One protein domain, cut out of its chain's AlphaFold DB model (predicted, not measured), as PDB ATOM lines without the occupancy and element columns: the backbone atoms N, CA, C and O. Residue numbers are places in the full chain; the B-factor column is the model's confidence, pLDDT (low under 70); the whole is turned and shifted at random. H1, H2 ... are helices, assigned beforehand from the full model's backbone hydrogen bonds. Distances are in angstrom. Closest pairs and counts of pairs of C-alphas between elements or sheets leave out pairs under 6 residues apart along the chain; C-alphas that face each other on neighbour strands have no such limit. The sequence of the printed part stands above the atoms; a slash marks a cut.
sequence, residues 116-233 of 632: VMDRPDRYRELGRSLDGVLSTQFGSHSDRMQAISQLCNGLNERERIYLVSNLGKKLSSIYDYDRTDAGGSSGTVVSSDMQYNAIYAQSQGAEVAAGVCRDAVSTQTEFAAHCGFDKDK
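Overview. This is residues 116 to 233 of the 632 residues of an uncharacterized protein of Halobacteriovoraceae bacterium (UniProt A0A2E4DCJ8). H3 and H6 lie side by side in the core; the hairpin of H1 and H2 packs on them, H1 crossing H3 and H2 meeting H6, while H5 is set crosswise to H6. Small H4 lies out at one end. The printed part, 118 residues with six named helices, H1 to H6, and no named strand, is all helix, compact with a radius of gyration of the C-alphas of 14.3 A, and spans 44 by 34 by 29 A.

Arrangement. H1, residues 121 to 134, touches H2, residues 141 to 152, in a hairpin; Val 133 and Ala 147 have the closest C-alphas, 6.9 A. H1 touches H3, residues 157 to 172, at a steep tilt of 59 degrees; Gly 127 and Asn 166 have the closest C-alphas, 5.5 A. H4, residues 177 to 181, touches no helix. H6, residues 213 to 226, touches H3 at a shallow tilt of 32 degrees, opposite ways; closest are C-alphas 164 and 220, 6.0 A. H2 touches H6 with residues 145 to 149 alone; closest are C-alphas 149 and 226, 5.2 A. H5, residues 192 to 203, touches H6 with residues 192 to 195 alone, about perpendicular at 83 degrees; closest are C-alphas 192 and 219, 4.8 A. In H1 to H6, every O i to N i+4 pair is within hydrogen-bond range.

Along the chain. H1 begins at C-alpha 121 (-2.087, -32.573, 30.925); H6, 20.1 A long, ends at C-alpha 226 (11.692, -19.762, 16.516). H3 measures 23.0 A.

Size, cuts and confidence. The printed part has no cut and no long link. Residues 116 to 117 and 179 to 189 have pLDDT under 70.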
ATOM      1  N   VAL A 116      12.490 -31.345  39.171       65.38
ATOM      2  CA  VAL A 116      12.021 -31.942  37.918       65.38
ATOM      3  C   VAL A 116      10.633 -31.380  37.668       65.38
ATOM      4  O   VAL A 116       9.709 -31.608  38.447       65.38
ATOM      5  N   MET A 117      10.488 -30.627  36.582       69.56
ATOM      6  CA  MET A 117       9.231 -29.952  36.312       69.56
ATOM      7  C   MET A 117       8.126 -30.971  36.034       69.56
ATOM      8  O   MET A 117       8.281 -31.879  35.210       69.56
ATOM      9  N   ASP A 118       6.972 -30.760  36.667       73.81
ATOM     10  CA  ASP A 118       5.774 -31.547  36.404       73.81
ATOM     11  C   ASP A 118       5.414 -31.547  34.911       73.81
ATOM     12  O   ASP A 118       5.546 -30.538  34.203       73.81
ATOM     13  N   ARG A 119       4.875 -32.686  34.458       82.19
ATOM     14  CA  ARG A 119       4.322 -32.892  33.110       82.19
ATOM     15  C   ARG A 119       2.788 -32.952  33.173       82.19
ATOM     16  O   ARG A 119       2.222 -34.047  33.053       82.19
ATOM     17  N   PRO A 120       2.108 -31.808  33.381       87.88
ATOM     18  CA  PRO A 120       0.652 -31.753  33.487       87.88
ATOM     19  C   PRO A 120      -0.016 -32.133  32.161       87.88
ATOM     20  O   PRO A 120       0.637 -32.239  31.122       87.88
ATOM     21  N   ASP A 121      -1.341 -32.273  32.156       93.00
ATOM     22  CA  ASP A 121      -2.087 -32.573  30.925       93.00
ATOM     23  C   ASP A 121      -1.806 -31.559  29.811       93.00
ATOM     24  O   ASP A 121      -1.647 -31.945  28.652       93.00
ATOM     25  N   ARG A 122      -1.579 -30.290  30.174       93.44
ATOM     26  CA  ARG A 122      -1.173 -29.242  29.235       93.44
ATOM     27  C   ARG A 122       0.122 -29.563  28.479       93.44
ATOM     28  O   ARG A 122       0.204 -29.313  27.282       93.44
ATOM     29  N   TYR A 123       1.112 -30.176  29.135       91.19
ATOM     30  CA  TYR A 123       2.343 -30.637  28.478       91.19
ATOM     31  C   TYR A 123       2.035 -31.689  27.400       91.19
ATOM     32  O   TYR A 123       2.634 -31.680  26.325       91.19
ATOM     33  N   ARG A 124       1.082 -32.593  27.669       92.25
ATOM     34  CA  ARG A 124       0.673 -33.649  26.728       92.25
ATOM     35  C   ARG A 124      -0.135 -33.087  25.561       92.25
ATOM     36  O   ARG A 124       0.046 -33.544  24.437       92.25
ATOM     37  N   GLU A 125      -1.011 -32.118  25.817       95.25
ATOM     38  CA  GLU A 125      -1.763 -31.403  24.778       95.25
ATOM     39  C   GLU A 125      -0.825 -30.705  23.795       95.25
ATOM     40  O   GLU A 125      -0.929 -30.934  22.592       95.25
ATOM     41  N   LEU A 126       0.137 -29.937  24.310       95.81
ATOM     42  CA  LEU A 126       1.145 -29.259  23.495       95.81
ATOM     43  C   LEU A 126       1.988 -30.256  22.691       95.81
ATOM     44  O   LEU A 126       2.245 -30.024  21.513       95.81
ATOM     45  N   GLY A 127       2.340 -31.403  23.280       94.25
ATOM     46  CA  GLY A 127       3.003 -32.492  22.563       94.25
ATOM     47  C   GLY A 127       2.198 -33.016  21.365       94.25
ATOM     48  O   GLY A 127       2.775 -33.267  20.311       94.25
ATOM     49  N   ARG A 128       0.865 -33.118  21.476       95.38
ATOM     50  CA  ARG A 128      -0.006 -33.508  20.347       95.38
ATOM     51  C   ARG A 128      -0.106 -32.414  19.285       95.38
ATOM     52  O   ARG A 128      -0.156 -32.726  18.100       95.38
ATOM     53  N   SER A 129      -0.142 -31.146  19.687       96.12
ATOM     54  CA  SER A 129      -0.110 -30.026  18.739       96.12
ATOM     55  C   SER A 129       1.206 -29.999  17.957       96.12
ATOM     56  O   SER A 129       1.191 -29.825  16.741       96.12
ATOM     57  N   LEU A 130       2.328 -30.256  18.637       96.44
ATOM     58  CA  LEU A 130       3.635 -30.413  18.007       96.44
ATOM     59  C   LEU A 130       3.656 -31.589  17.021       96.44
ATOM     60  O   LEU A 130       4.173 -31.434  15.920       96.44
ATOM     61  N   ASP A 131       3.042 -32.725  17.363       94.56
ATOM     62  CA  ASP A 131       2.931 -33.876  16.454       94.56
ATOM     63  C   ASP A 131       2.234 -33.521  15.131       94.56
ATOM     64  O   ASP A 131       2.645 -33.999  14.074       94.56
ATOM     65  N   GLY A 132       1.231 -32.637  15.154       93.44
ATOM     66  CA  GLY A 132       0.593 -32.132  13.933       93.44
ATOM     67  C   GLY A 132       1.555 -31.347  13.033       93.44
ATOM     68  O   GLY A 132       1.554 -31.525  11.816       93.44
ATOM     69  N   VAL A 133       2.427 -30.526  13.624       94.50
ATOM     70  CA  VAL A 133       3.462 -29.796  12.876       94.50
ATOM     71  C   VAL A 133       4.530 -30.757  12.350       94.50
ATOM     72  O   VAL A 133       4.862 -30.711  11.171       94.50
ATOM     73  N   LEU A 134       5.034 -31.669  13.186       92.94
ATOM     74  CA  LEU A 134       6.113 -32.596  12.818       92.94
ATOM     75  C   LEU A 134       5.688 -33.653  11.784       92.94
ATOM     76  O   LEU A 134       6.529 -34.153  11.041       92.94
ATOM     77  N   SER A 135       4.393 -33.968  11.701       92.19
ATOM     78  CA  SER A 135       3.821 -34.857  10.677       92.19
ATOM     79  C   SER A 135       3.443 -34.141   9.373       92.19
ATOM     80  O   SER A 135       2.945 -34.779   8.448       92.19
ATOM     81  N   THR A 136       3.700 -32.833   9.260       91.75
ATOM     82  CA  THR A 136       3.462 -32.065   8.032       91.75
ATOM     83  C   THR A 136       4.720 -32.026   7.162       91.75
ATOM     84  O   THR A 136       5.807 -31.677   7.621       91.75
ATOM     85  N   GLN A 137       4.572 -32.335   5.870       89.19
ATOM     86  CA  GLN A 137       5.634 -32.119   4.891       89.19
ATOM     87  C   GLN A 137       5.664 -30.645   4.469       89.19
ATOM     88  O   GLN A 137       4.706 -30.136   3.889       89.19
ATOM     89  N   PHE A 138       6.779 -29.968   4.732       90.12
ATOM     90  CA  PHE A 138       6.995 -28.577   4.335       90.12
ATOM     91  C   PHE A 138       7.805 -28.496   3.038       90.12
ATOM     92  O   PHE A 138       8.686 -29.320   2.798       90.12
ATOM     93  N   GLY A 139       7.513 -27.491   2.206       83.69
ATOM     94  CA  GLY A 139       8.232 -27.247   0.950       83.69
ATOM     95  C   GLY A 139       9.624 -26.639   1.145       83.69
ATOM     96  O   GLY A 139      10.466 -26.740   0.254       83.69
ATOM     97  N   SER A 140       9.880 -26.031   2.306       88.19
ATOM     98  CA  SER A 140      11.171 -25.456   2.670       88.19
ATOM     99  C   SER A 140      11.390 -25.455   4.187       88.19
ATOM    100  O   SER A 140      10.444 -25.541   4.974       88.19
ATOM    101  N   HIS A 141      12.651 -25.295   4.595       85.38
ATOM    102  CA  HIS A 141      13.036 -25.063   5.988       85.38
ATOM    103  C   HIS A 141      12.330 -23.838   6.593       85.38
ATOM    104  O   HIS A 141      11.814 -23.889   7.707       85.38
ATOM    105  N   SER A 142      12.252 -22.742   5.830       89.88
ATOM    106  CA  SER A 142      11.625 -21.495   6.278       89.88
ATOM    107  C   SER A 142      10.137 -21.678   6.583       89.88
ATOM    108  O   SER A 142       9.656 -21.151   7.585       89.88
ATOM    109  N   ASP A 143       9.410 -22.439   5.758       92.12
ATOM    110  CA  ASP A 143       7.979 -22.697   5.979       92.12
ATOM    111  C   ASP A 143       7.757 -23.516   7.259       92.12
ATOM    112  O   ASP A 143       6.841 -23.242   8.035       92.12
ATOM    113  N   ARG A 144       8.638 -24.490   7.519       92.56
ATOM    114  CA  ARG A 144       8.634 -25.277   8.758       92.56
ATOM    115  C   ARG A 144       8.877 -24.391   9.977       92.56
ATOM    116  O   ARG A 144       8.116 -24.460  10.940       92.56
ATOM    117  N   MET A 145       9.909 -23.550   9.936       92.62
ATOM    118  CA  MET A 145      10.221 -22.635  11.038       92.62
ATOM    119  C   MET A 145       9.099 -21.617  11.276       92.62
ATOM    120  O   MET A 145       8.789 -21.288  12.422       92.62
ATOM    121  N   GLN A 146       8.413 -21.175  10.218       94.69
ATOM    122  CA  GLN A 146       7.223 -20.338  10.348       94.69
ATOM    123  C   GLN A 146       6.067 -21.081  11.031       94.69
ATOM    124  O   GLN A 146       5.418 -20.511  11.907       94.69
ATOM    125  N   ALA A 147       5.815 -22.346  10.683       95.31
ATOM    126  CA  ALA A 147       4.785 -23.157  11.335       95.31
ATOM    127  C   ALA A 147       5.096 -23.417  12.821       95.31
ATOM    128  O   ALA A 147       4.195 -23.363  13.656       95.31
ATOM    129  N   ILE A 148       6.369 -23.628  13.169       95.44
ATOM    130  CA  ILE A 148       6.831 -23.707  14.565       95.44
ATOM    131  C   ILE A 148       6.557 -22.390  15.300       95.44
ATOM    132  O   ILE A 148       5.986 -22.395  16.389       95.44
ATOM    133  N   SER A 149       6.890 -21.254  14.686       96.31
ATOM    134  CA  SER A 149       6.612 -19.938  15.267       96.31
ATOM    135  C   SER A 149       5.110 -19.712  15.485       96.31
ATOM    136  O   SER A 149       4.698 -19.220  16.534       96.31
ATOM    137  N   GLN A 150       4.267 -20.154  14.546       96.88
ATOM    138  CA  GLN A 150       2.807 -20.110  14.684       96.88
ATOM    139  C   GLN A 150       2.290 -21.014  15.809       96.88
ATOM    140  O   GLN A 150       1.393 -20.597  16.537       96.88
ATOM    141  N   LEU A 151       2.856 -22.214  15.981       97.19
ATOM    142  CA  LEU A 151       2.524 -23.118  17.088       97.19
ATOM    143  C   LEU A 151       2.838 -22.483  18.450       97.19
ATOM    144  O   LEU A 151       2.087 -22.668  19.403       97.19
ATOM    145  N   CYS A 152       3.939 -21.736  18.528       97.06
ATOM    146  CA  CYS A 152       4.386 -21.064  19.743       97.06
ATOM    147  C   CYS A 152       3.689 -19.717  20.003       97.06
ATOM    148  O   CYS A 152       3.798 -19.168  21.101       97.06
ATOM    149  N   ASN A 153       2.946 -19.184  19.031       95.88
ATOM    150  CA  ASN A 153       2.293 -17.887  19.149       95.88
ATOM    151  C   ASN A 153       1.190 -17.892  20.221       95.88
ATOM    152  O   ASN A 153       0.286 -18.727  20.208       95.88
ATOM    153  N   GLY A 154       1.242 -16.922  21.137       93.06
ATOM    154  CA  GLY A 154       0.282 -16.778  22.233       93.06
ATOM    155  C   GLY A 154       0.478 -17.752  23.400       93.06
ATOM    156  O   GLY A 154      -0.284 -17.680  24.364       93.06
ATOM    157  N   LEU A 155       1.482 -18.634  23.340       95.94
ATOM    158  CA  LEU A 155       1.869 -19.477  24.468       95.94
ATOM    159  C   LEU A 155       2.696 -18.680  25.475       95.94
ATOM    160  O   LEU A 155       3.534 -17.855  25.100       95.94
ATOM    161  N   ASN A 156       2.498 -18.958  26.760       93.62
ATOM    162  CA  ASN A 156       3.380 -18.409  27.783       93.62
ATOM    163  C   ASN A 156       4.757 -19.095  27.751       93.62
ATOM    164  O   ASN A 156       4.957 -20.125  27.111       93.62
ATOM    165  N   GLU A 157       5.732 -18.515  28.443       91.12
ATOM    166  CA  GLU A 157       7.102 -19.032  28.497       91.12
ATOM    167  C   GLU A 157       7.191 -20.517  28.872       91.12
ATOM    168  O   GLU A 157       7.797 -21.304  28.143       91.12
ATOM    169  N   ARG A 158       6.538 -20.922  29.963       89.81
ATOM    170  CA  ARG A 158       6.552 -22.310  30.435       89.81
ATOM    171  C   ARG A 158       5.983 -23.270  29.390       89.81
ATOM    172  O   ARG A 158       6.526 -24.351  29.184       89.81
ATOM    173  N   GLU A 159       4.919 -22.875  28.695       94.62
ATOM    174  CA  GLU A 159       4.348 -23.642  27.584       94.62
ATOM    175  C   GLU A 159       5.304 -23.740  26.384       94.62
ATOM    176  O   GLU A 159       5.402 -24.800  25.762       94.62
ATOM    177  N   ARG A 160       6.057 -22.678  26.079       95.00
ATOM    178  CA  ARG A 160       7.100 -22.715  25.044       95.00
ATOM    179  C   ARG A 160       8.232 -23.675  25.426       95.00
ATOM    180  O   ARG A 160       8.626 -24.494  24.597       95.00
ATOM    181  N   ILE A 161       8.695 -23.673  26.682       92.06
ATOM    182  CA  ILE A 161       9.675 -24.664  27.175       92.06
ATOM    183  C   ILE A 161       9.103 -26.090  27.095       92.06
ATOM    184  O   ILE A 161       9.806 -27.019  26.688       92.06
ATOM    185  N   TYR A 162       7.815 -26.286  27.404       93.81
ATOM    186  CA  TYR A 162       7.153 -27.587  27.249       93.81
ATOM    187  C   TYR A 162       7.210 -28.097  25.809       93.81
ATOM    188  O   TYR A 162       7.390 -29.298  25.602       93.81
ATOM    189  N   LEU A 163       7.095 -27.221  24.811       96.06
ATOM    190  CA  LEU A 163       7.266 -27.602  23.410       96.06
ATOM    191  C   LEU A 163       8.716 -27.973  23.073       96.06
ATOM    192  O   LEU A 163       8.923 -29.008  22.442       96.06
ATOM    193  N   VAL A 164       9.709 -27.211  23.548       94.62
ATOM    194  CA  VAL A 164      11.143 -27.538  23.371       94.62
ATOM    195  C   VAL A 164      11.470 -28.920  23.959       94.62
ATOM    196  O   VAL A 164      12.164 -29.733  23.343       94.62
ATOM    197  N   SER A 165      10.930 -29.216  25.142       91.31
ATOM    198  CA  SER A 165      11.069 -30.509  25.820       91.31
ATOM    199  C   SER A 165      10.330 -31.638  25.082       91.31
ATOM    200  O   SER A 165      10.888 -32.717  24.860       91.31
ATOM    201  N   ASN A 166       9.103 -31.398  24.603       94.31
ATOM    202  CA  ASN A 166       8.390 -32.370  23.769       94.31
ATOM    203  C   ASN A 166       9.148 -32.675  22.472       94.31
ATOM    204  O   ASN A 166       9.226 -33.843  22.097       94.31
ATOM    205  N   LEU A 167       9.748 -31.673  21.824       95.31
ATOM    206  CA  LEU A 167      10.604 -31.892  20.661       95.31
ATOM    207  C   LEU A 167      11.788 -32.794  21.014       95.31
ATOM    208  O   LEU A 167      12.040 -33.758  20.300       95.31
ATOM    209  N   GLY A 168      12.450 -32.556  22.149       90.56
ATOM    210  CA  GLY A 168      13.505 -33.440  22.644       90.56
ATOM    211  C   GLY A 168      13.034 -34.890  22.794       90.56
ATOM    212  O   GLY A 168      13.724 -35.814  22.376       90.56
ATOM    213  N   LYS A 169      11.809 -35.125  23.281       89.25
ATOM    214  CA  LYS A 169      11.223 -36.477  23.297       89.25
ATOM    215  C   LYS A 169      11.123 -37.095  21.895       89.25
ATOM    216  O   LYS A 169      11.371 -38.287  21.747       89.25
ATOM    217  N   LYS A 170      10.747 -36.320  20.879       92.56
ATOM    218  CA  LYS A 170      10.620 -36.800  19.491       92.56
ATOM    219  C   LYS A 170      11.979 -37.033  18.840       92.56
ATOM    220  O   LYS A 170      12.155 -38.014  18.139       92.56
ATOM    221  N   LEU A 171      12.967 -36.201  19.143       90.38
ATOM    222  CA  LEU A 171      14.340 -36.416  18.694       90.38
ATOM    223  C   LEU A 171      14.925 -37.712  19.281       90.38
ATOM    224  O   LEU A 171      15.662 -38.414  18.600       90.38
ATOM    225  N   SER A 172      14.542 -38.090  20.508       86.06
ATOM    226  CA  SER A 172      15.003 -39.353  21.106       86.06
ATOM    227  C   SER A 172      14.504 -40.609  20.376       86.06
ATOM    228  O   SER A 172      15.147 -41.649  20.462       86.06
ATOM    229  N   SER A 173      13.389 -40.540  19.631       88.19
ATOM    230  CA  SER A 173      12.866 -41.701  18.890       88.19
ATOM    231  C   SER A 173      13.555 -41.942  17.549       88.19
ATOM    232  O   SER A 173      13.341 -42.996  16.954       88.19
ATOM    233  N   ILE A 174      14.370 -40.991  17.091       89.56
ATOM    234  CA  ILE A 174      15.215 -41.104  15.895       89.56
ATOM    235  C   ILE A 174      16.703 -41.156  16.269       89.56
ATOM    236  O   ILE A 174      17.558 -40.857  15.439       89.56
ATOM    237  N   TYR A 175      17.022 -41.494  17.522       85.38
ATOM    238  CA  TYR A 175      18.399 -41.537  17.999       85.38
ATOM    239  C   TYR A 175      19.214 -42.612  17.280       85.38
ATOM    240  O   TYR A 175      18.813 -43.774  17.214       85.38
ATOM    241  N   ASP A 176      20.382 -42.226  16.778       82.50
ATOM    242  CA  ASP A 176      21.298 -43.118  16.078       82.50
ATOM    243  C   ASP A 176      22.335 -43.709  17.048       82.50
ATOM    244  O   ASP A 176      23.405 -43.140  17.273       82.50
ATOM    245  N   TYR A 177      21.986 -44.850  17.656       74.50
ATOM    246  CA  TYR A 177      22.865 -45.590  18.574       74.50
ATOM    247  C   TYR A 177      24.079 -46.207  17.862       74.50
ATOM    248  O   TYR A 177      25.164 -46.297  18.436       74.50
ATOM    249  N   ASP A 178      23.953 -46.557  16.580       71.88
ATOM    250  CA  ASP A 178      25.071 -47.112  15.815       71.88
ATOM    251  C   ASP A 178      26.191 -46.068  15.661       71.88
ATOM    252  O   ASP A 178      27.382 -46.386  15.756       71.88
ATOM    253  N   ARG A 179      25.826 -44.786  15.515       67.56
ATOM    254  CA  ARG A 179      26.785 -43.667  15.504       67.56
ATOM    255  C   ARG A 179      27.437 -43.386  16.856       67.56
ATOM    256  O   ARG A 179      28.518 -42.789  16.860       67.56
ATOM    257  N   THR A 180      26.836 -43.783  17.980       60.53
ATOM    258  CA  THR A 180      27.490 -43.677  19.295       60.53
ATOM    259  C   THR A 180      28.436 -44.835  19.577       60.53
ATOM    260  O   THR A 180      29.500 -44.611  20.155       60.53
ATOM    261  N   ASP A 181      28.099 -46.039  19.116       52.22
ATOM    262  CA  ASP A 181      28.775 -47.273  19.532       52.22
ATOM    263  C   ASP A 181      29.949 -47.664  18.612       52.22
ATOM    264  O   ASP A 181      30.881 -48.350  19.032       52.22
ATOM    265  N   ALA A 182      29.970 -47.193  17.358       46.44
ATOM    266  CA  ALA A 182      30.910 -47.676  16.342       46.44
ATOM    267  C   ALA A 182      32.348 -47.118  16.406       46.44
ATOM    268  O   ALA A 182      33.155 -47.453  15.538       46.44
ATOM    269  N   GLY A 183      32.710 -46.247  17.357       44.28
ATOM    270  CA  GLY A 183      34.095 -45.769  17.555       44.28
ATOM    271  C   GLY A 183      34.816 -45.148  16.334       44.28
ATOM    272  O   GLY A 183      36.012 -44.864  16.420       44.28
ATOM    273  N   GLY A 184      34.138 -44.935  15.196       38.38
ATOM    274  CA  GLY A 184      34.814 -44.743  13.907       38.38
ATOM    275  C   GLY A 184      34.038 -44.055  12.775       38.38
ATOM    276  O   GLY A 184      34.659 -43.734  11.766       38.38
ATOM    277  N   SER A 185      32.745 -43.741  12.917       40.25
ATOM    278  CA  SER A 185      31.963 -43.010  11.894       40.25
ATOM    279  C   SER A 185      31.078 -41.899  12.480       40.25
ATOM    280  O   SER A 185      29.981 -41.617  12.007       40.25
ATOM    281  N   SER A 186      31.589 -41.173  13.475       44.03
ATOM    282  CA  SER A 186      30.967 -39.958  14.029       44.03
ATOM    283  C   SER A 186      30.931 -38.750  13.063       44.03
ATOM    284  O   SER A 186      30.640 -37.635  13.490       44.03
ATOM    285  N   GLY A 187      31.223 -38.948  11.771       46.38
ATOM    286  CA  GLY A 187      31.672 -37.906  10.836       46.38
ATOM    287  C   GLY A 187      30.619 -37.211   9.966       46.38
ATOM    288  O   GLY A 187      31.009 -36.434   9.103       46.38
ATOM    289  N   THR A 188      29.322 -37.472  10.135       56.78
ATOM    290  CA  THR A 188      28.279 -36.742   9.388       56.78
ATOM    291  C   THR A 188      27.441 -35.908  10.352       56.78
ATOM    292  O   THR A 188      26.624 -36.467  11.085       56.78
ATOM    293  N   VAL A 189      27.612 -34.581  10.407       62.09
ATOM    294  CA  VAL A 189      26.626 -33.717  11.091       62.09
ATOM    295  C   VAL A 189      25.261 -33.949  10.473       62.09
ATOM    296  O   VAL A 189      25.091 -33.867   9.258       62.09
ATOM    297  N   VAL A 190      24.273 -34.195  11.325       74.12
ATOM    298  CA  VAL A 190      22.882 -34.265  10.900       74.12
ATOM    299  C   VAL A 190      22.269 -32.891  11.134       74.12
ATOM    300  O   VAL A 190      22.086 -32.468  12.275       74.12
ATOM    301  N   SER A 191      21.968 -32.179  10.048       81.81
ATOM    302  CA  SER A 191      21.293 -30.877  10.133       81.81
ATOM    303  C   SER A 191      19.919 -31.003  10.803       81.81
ATOM    304  O   SER A 191      19.294 -32.068  10.755       81.81
ATOM    305  N   SER A 192      19.408 -29.913  11.382       85.75
ATOM    306  CA  SER A 192      18.053 -29.887  11.945       85.75
ATOM    307  C   SER A 192      17.005 -30.360  10.938       85.75
ATOM    308  O   SER A 192      16.094 -31.111  11.280       85.75
ATOM    309  N   ASP A 193      17.156 -29.989   9.663       85.69
ATOM    310  CA  ASP A 193      16.235 -30.398   8.605       85.69
ATOM    311  C   ASP A 193      16.201 -31.901   8.376       85.69
ATOM    312  O   ASP A 193      15.119 -32.458   8.178       85.69
ATOM    313  N   MET A 194      17.360 -32.559   8.425       87.00
ATOM    314  CA  MET A 194      17.435 -34.015   8.337       87.00
ATOM    315  C   MET A 194      16.724 -34.673   9.523       87.00
ATOM    316  O   MET A 194      15.996 -35.641   9.321       87.00
ATOM    317  N   GLN A 195      16.857 -34.118  10.731       90.12
ATOM    318  CA  GLN A 195      16.187 -34.636  11.930       90.12
ATOM    319  C   GLN A 195      14.668 -34.461  11.852       90.12
ATOM    320  O   GLN A 195      13.920 -35.411  12.064       90.12
ATOM    321  N   TYR A 196      14.186 -33.280  11.460       91.88
ATOM    322  CA  TYR A 196      12.757 -33.057  11.235       91.88
ATOM    323  C   TYR A 196      12.193 -33.963  10.132       91.88
ATOM    324  O   TYR A 196      11.092 -34.491  10.275       91.88
ATOM    325  N   ASN A 197      12.940 -34.175   9.043       90.81
ATOM    326  CA  ASN A 197      12.539 -35.089   7.971       90.81
ATOM    327  C   ASN A 197      12.489 -36.548   8.449       90.81
ATOM    328  O   ASN A 197      11.590 -37.282   8.045       90.81
ATOM    329  N   ALA A 198      13.410 -36.963   9.320       91.38
ATOM    330  CA  ALA A 198      13.392 -38.289   9.928       91.38
ATOM    331  C   ALA A 198      12.193 -38.472  10.868       91.38
ATOM    332  O   ALA A 198      11.511 -39.490  10.775       91.38
ATOM    333  N   ILE A 199      11.860 -37.469  11.693       92.88
ATOM    334  CA  ILE A 199      10.636 -37.493  12.513       92.88
ATOM    335  C   ILE A 199       9.393 -37.599  11.619       92.88
ATOM    336  O   ILE A 199       8.506 -38.412  11.885       92.88
ATOM    337  N   TYR A 200       9.331 -36.812  10.540       93.12
ATOM    338  CA  TYR A 200       8.239 -36.895   9.572       93.12
ATOM    339  C   TYR A 200       8.137 -38.306   8.977       93.12
ATOM    340  O   TYR A 200       7.065 -38.905   9.024       93.12
ATOM    341  N   ALA A 201       9.236 -38.881   8.486       91.00
ATOM    342  CA  ALA A 201       9.249 -40.232   7.928       91.00
ATOM    343  C   ALA A 201       8.815 -41.294   8.957       91.00
ATOM    344  O   ALA A 201       8.020 -42.177   8.632       91.00
ATOM    345  N   GLN A 202       9.253 -41.165  10.213       90.62
ATOM    346  CA  GLN A 202       8.828 -42.039  11.308       90.62
ATOM    347  C   GLN A 202       7.325 -41.922  11.588       90.62
ATOM    348  O   GLN A 202       6.662 -42.933  11.810       90.62
ATOM    349  N   SER A 203       6.752 -40.718  11.485       88.69
ATOM    350  CA  SER A 203       5.296 -40.521  11.587       88.69
ATOM    351  C   SER A 203       4.508 -41.219  10.467       88.69
ATOM    352  O   SER A 203       3.337 -41.539  10.655       88.69
ATOM    353  N   GLN A 204       5.160 -41.508   9.333       90.44
ATOM    354  CA  GLN A 204       4.608 -42.287   8.219       90.44
ATOM    355  C   GLN A 204       4.897 -43.798   8.333       90.44
ATOM    356  O   GLN A 204       4.559 -44.558   7.427       90.44
ATOM    357  N   GLY A 205       5.507 -44.247   9.437       88.25
ATOM    358  CA  GLY A 205       5.801 -45.656   9.711       88.25
ATOM    359  C   GLY A 205       7.172 -46.145   9.242       88.25
ATOM    360  O   GLY A 205       7.399 -47.353   9.242       88.25
ATOM    361  N   ALA A 206       8.085 -45.255   8.838       88.44
ATOM    362  CA  ALA A 206       9.453 -45.640   8.494       88.44
ATOM    363  C   ALA A 206      10.346 -45.768   9.742       88.44
ATOM    364  O   ALA A 206      10.303 -44.932  10.643       88.44
ATOM    365  N   GLU A 207      11.207 -46.782   9.780       84.88
ATOM    366  CA  GLU A 207      12.269 -46.885  10.786       84.88
ATOM    367  C   GLU A 207      13.474 -46.066  10.309       84.88
ATOM    368  O   GLU A 207      14.224 -46.493   9.433       84.88
ATOM    369  N   VAL A 208      13.614 -44.846  10.834       85.62
ATOM    370  CA  VAL A 208      14.681 -43.909  10.455       85.62
ATOM    371  C   VAL A 208      15.391 -43.421  11.711       85.62
ATOM    372  O   VAL A 208      14.749 -42.905  12.624       85.62
ATOM    373  N   ALA A 209      16.716 -43.550  11.728       84.56
ATOM    374  CA  ALA A 209      17.588 -42.897  12.694       84.56
ATOM    375  C   ALA A 209      18.246 -41.676  12.040       84.56
ATOM    376  O   ALA A 209      18.630 -41.715  10.869       84.56
ATOM    377  N   ALA A 210      18.340 -40.574  12.777       82.38
ATOM    378  CA  ALA A 210      18.972 -39.350  12.320       82.38
ATOM    379  C   ALA A 210      19.459 -38.523  13.513       82.38
ATOM    380  O   ALA A 210      18.739 -37.689  14.056       82.38
ATOM    381  N   GLY A 211      20.729 -38.709  13.857       77.81
ATOM    382  CA  GLY A 211      21.449 -37.820  14.764       77.81
ATOM    383  C   GLY A 211      21.695 -38.386  16.158       77.81
ATOM    384  O   GLY A 211      21.108 -39.381  16.576       77.81
ATOM    385  N   VAL A 212      22.605 -37.725  16.870       76.56
ATOM    386  CA  VAL A 212      22.960 -38.012  18.270       76.56
ATOM    387  C   VAL A 212      22.680 -36.794  19.161       76.56
ATOM    388  O   VAL A 212      22.149 -35.788  18.690       76.56
ATOM    389  N   CYS A 213      23.056 -36.840  20.445       77.44
ATOM    390  CA  CYS A 213      22.765 -35.788  21.432       77.44
ATOM    391  C   CYS A 213      23.151 -34.377  20.956       77.44
ATOM    392  O   CYS A 213      22.370 -33.443  21.110       77.44
ATOM    393  N   ARG A 214      24.310 -34.240  20.298       76.62
ATOM    394  CA  ARG A 214      24.794 -32.989  19.694       76.62
ATOM    395  C   ARG A 214      23.867 -32.448  18.606       76.62
ATOM    396  O   ARG A 214      23.609 -31.249  18.542       76.62
ATOM    397  N   ASP A 215      23.399 -33.326  17.729       82.06
ATOM    398  CA  ASP A 215      22.562 -32.934  16.600       82.06
ATOM    399  C   ASP A 215      21.170 -32.516  17.135       82.06
ATOM    400  O   ASP A 215      20.623 -31.485  16.733       82.06
ATOM    401  N   ALA A 216      20.653 -33.247  18.129       85.06
ATOM    402  CA  ALA A 216      19.374 -32.968  18.776       85.06
ATOM    403  C   ALA A 216      19.340 -31.608  19.488       85.06
ATOM    404  O   ALA A 216      18.382 -30.852  19.311       85.06
ATOM    405  N   VAL A 217      20.381 -31.256  20.254       83.94
ATOM    406  CA  VAL A 217      20.411 -29.951  20.938       83.94
ATOM    407  C   VAL A 217      20.456 -28.787  19.956       83.94
ATOM    408  O   VAL A 217      19.802 -27.782  20.212       83.94
ATOM    409  N   SER A 218      21.129 -28.936  18.808       85.75
ATOM    410  CA  SER A 218      21.125 -27.923  17.744       85.75
ATOM    411  C   SER A 218      19.699 -27.665  17.245       85.75
ATOM    412  O   SER A 218      19.243 -26.519  17.203       85.75
ATOM    413  N   THR A 219      18.949 -28.734  16.960       90.00
ATOM    414  CA  THR A 219      17.539 -28.653  16.548       90.00
ATOM    415  C   THR A 219      16.664 -28.023  17.633       90.00
ATOM    416  O   THR A 219      15.805 -27.192  17.337       90.00
ATOM    417  N   GLN A 220      16.888 -28.373  18.904       92.12
ATOM    418  CA  GLN A 220      16.156 -27.786  20.029       92.12
ATOM    419  C   GLN A 220      16.456 -26.292  20.207       92.12
ATOM    420  O   GLN A 220      15.533 -25.532  20.498       92.12
ATOM    421  N   THR A 221      17.704 -25.849  20.018       90.94
ATOM    422  CA  THR A 221      18.060 -24.423  20.105       90.94
ATOM    423  C   THR A 221      17.455 -23.594  18.980       90.94
ATOM    424  O   THR A 221      16.944 -22.504  19.234       90.94
ATOM    425  N   GLU A 222      17.432 -24.125  17.757       92.06
ATOM    426  CA  GLU A 222      16.763 -23.489  16.622       92.06
ATOM    427  C   GLU A 222      15.250 -23.398  16.851       92.06
ATOM    428  O   GLU A 222      14.659 -22.327  16.702       92.06
ATOM    429  N   PHE A 223      14.629 -24.494  17.298       95.00
ATOM    430  CA  PHE A 223      13.213 -24.513  17.654       95.00
ATOM    431  C   PHE A 223      12.891 -23.480  18.739       95.00
ATOM    432  O   PHE A 223      11.936 -22.717  18.601       95.00
ATOM    433  N   ALA A 224      13.694 -23.420  19.806       94.81
ATOM    434  CA  ALA A 224      13.518 -22.453  20.884       94.81
ATOM    435  C   ALA A 224      13.607 -21.006  20.371       94.81
ATOM    436  O   ALA A 224      12.737 -20.194  20.689       94.81
ATOM    437  N   ALA A 225      14.586 -20.702  19.513       93.56
ATOM    438  CA  ALA A 225      14.707 -19.384  18.897       93.56
ATOM    439  C   ALA A 225      13.459 -19.022  18.069       93.56
ATOM    440  O   ALA A 225      12.923 -17.920  18.186       93.56
ATOM    441  N   HIS A 226      12.923 -19.968  17.289       94.12
ATOM    442  CA  HIS A 226      11.692 -19.762  16.516       94.12
ATOM    443  C   HIS A 226      10.414 -19.710  17.365       94.12
ATOM    444  O   HIS A 226       9.422 -19.107  16.946       94.12
ATOM    445  N   CYS A 227      10.451 -20.257  18.578       94.44
ATOM    446  CA  CYS A 227       9.420 -20.079  19.597       94.44
ATOM    447  C   CYS A 227       9.534 -18.754  20.364       94.44
ATOM    448  O   CYS A 227       8.780 -18.522  21.309       94.44
ATOM    449  N   GLY A 228      10.421 -17.853  19.939       93.44
ATOM    450  CA  GLY A 228      10.504 -16.491  20.457       93.44
ATOM    451  C   GLY A 228      11.352 -16.350  21.715       93.44
ATOM    452  O   GLY A 228      11.164 -15.382  22.444       93.44
ATOM    453  N   PHE A 229      12.244 -17.303  21.995       91.94
ATOM    454  CA  PHE A 229      13.344 -17.074  22.931       91.94
ATOM    455  C   PHE A 229      14.480 -16.350  22.210       91.94
ATOM    456  O   PHE A 229      14.879 -16.750  21.115       91.94
ATOM    457  N   ASP A 230      15.036 -15.312  22.828       89.75
ATOM    458  CA  ASP A 230      16.188 -14.625  22.252       89.75
ATOM    459  C   ASP A 230      17.412 -15.554  22.227       89.75
ATOM    460  O   ASP A 230      17.699 -16.282  23.181       89.75
ATOM    461  N   LYS A 231      18.173 -15.543  21.125       84.50
ATOM    462  CA  LYS A 231      19.344 -16.426  20.962       84.50
ATOM    463  C   LYS A 231      20.418 -16.202  22.030       84.50
ATOM    464  O   LYS A 231      21.134 -17.133  22.390       84.50
ATOM    465  N   ASP A 232      20.534 -14.990  22.565       82.12
ATOM    466  CA  ASP A 232      21.452 -14.673  23.660       82.12
ATOM    467  C   ASP A 232      20.997 -15.255  25.011       82.12
ATOM    468  O   ASP A 232      21.829 -15.359  25.916       82.12
ATOM    469  N   LYS A 233      19.751 -15.732  25.120       84.75
ATOM    470  CA  LYS A 233      19.188 -16.462  26.267       84.75
ATOM    471  C   LYS A 233      19.231 -17.981  26.133       84.75
ATOM    472  O   LYS A 233      18.887 -18.683  27.081       84.75
TER     473      LYS A 233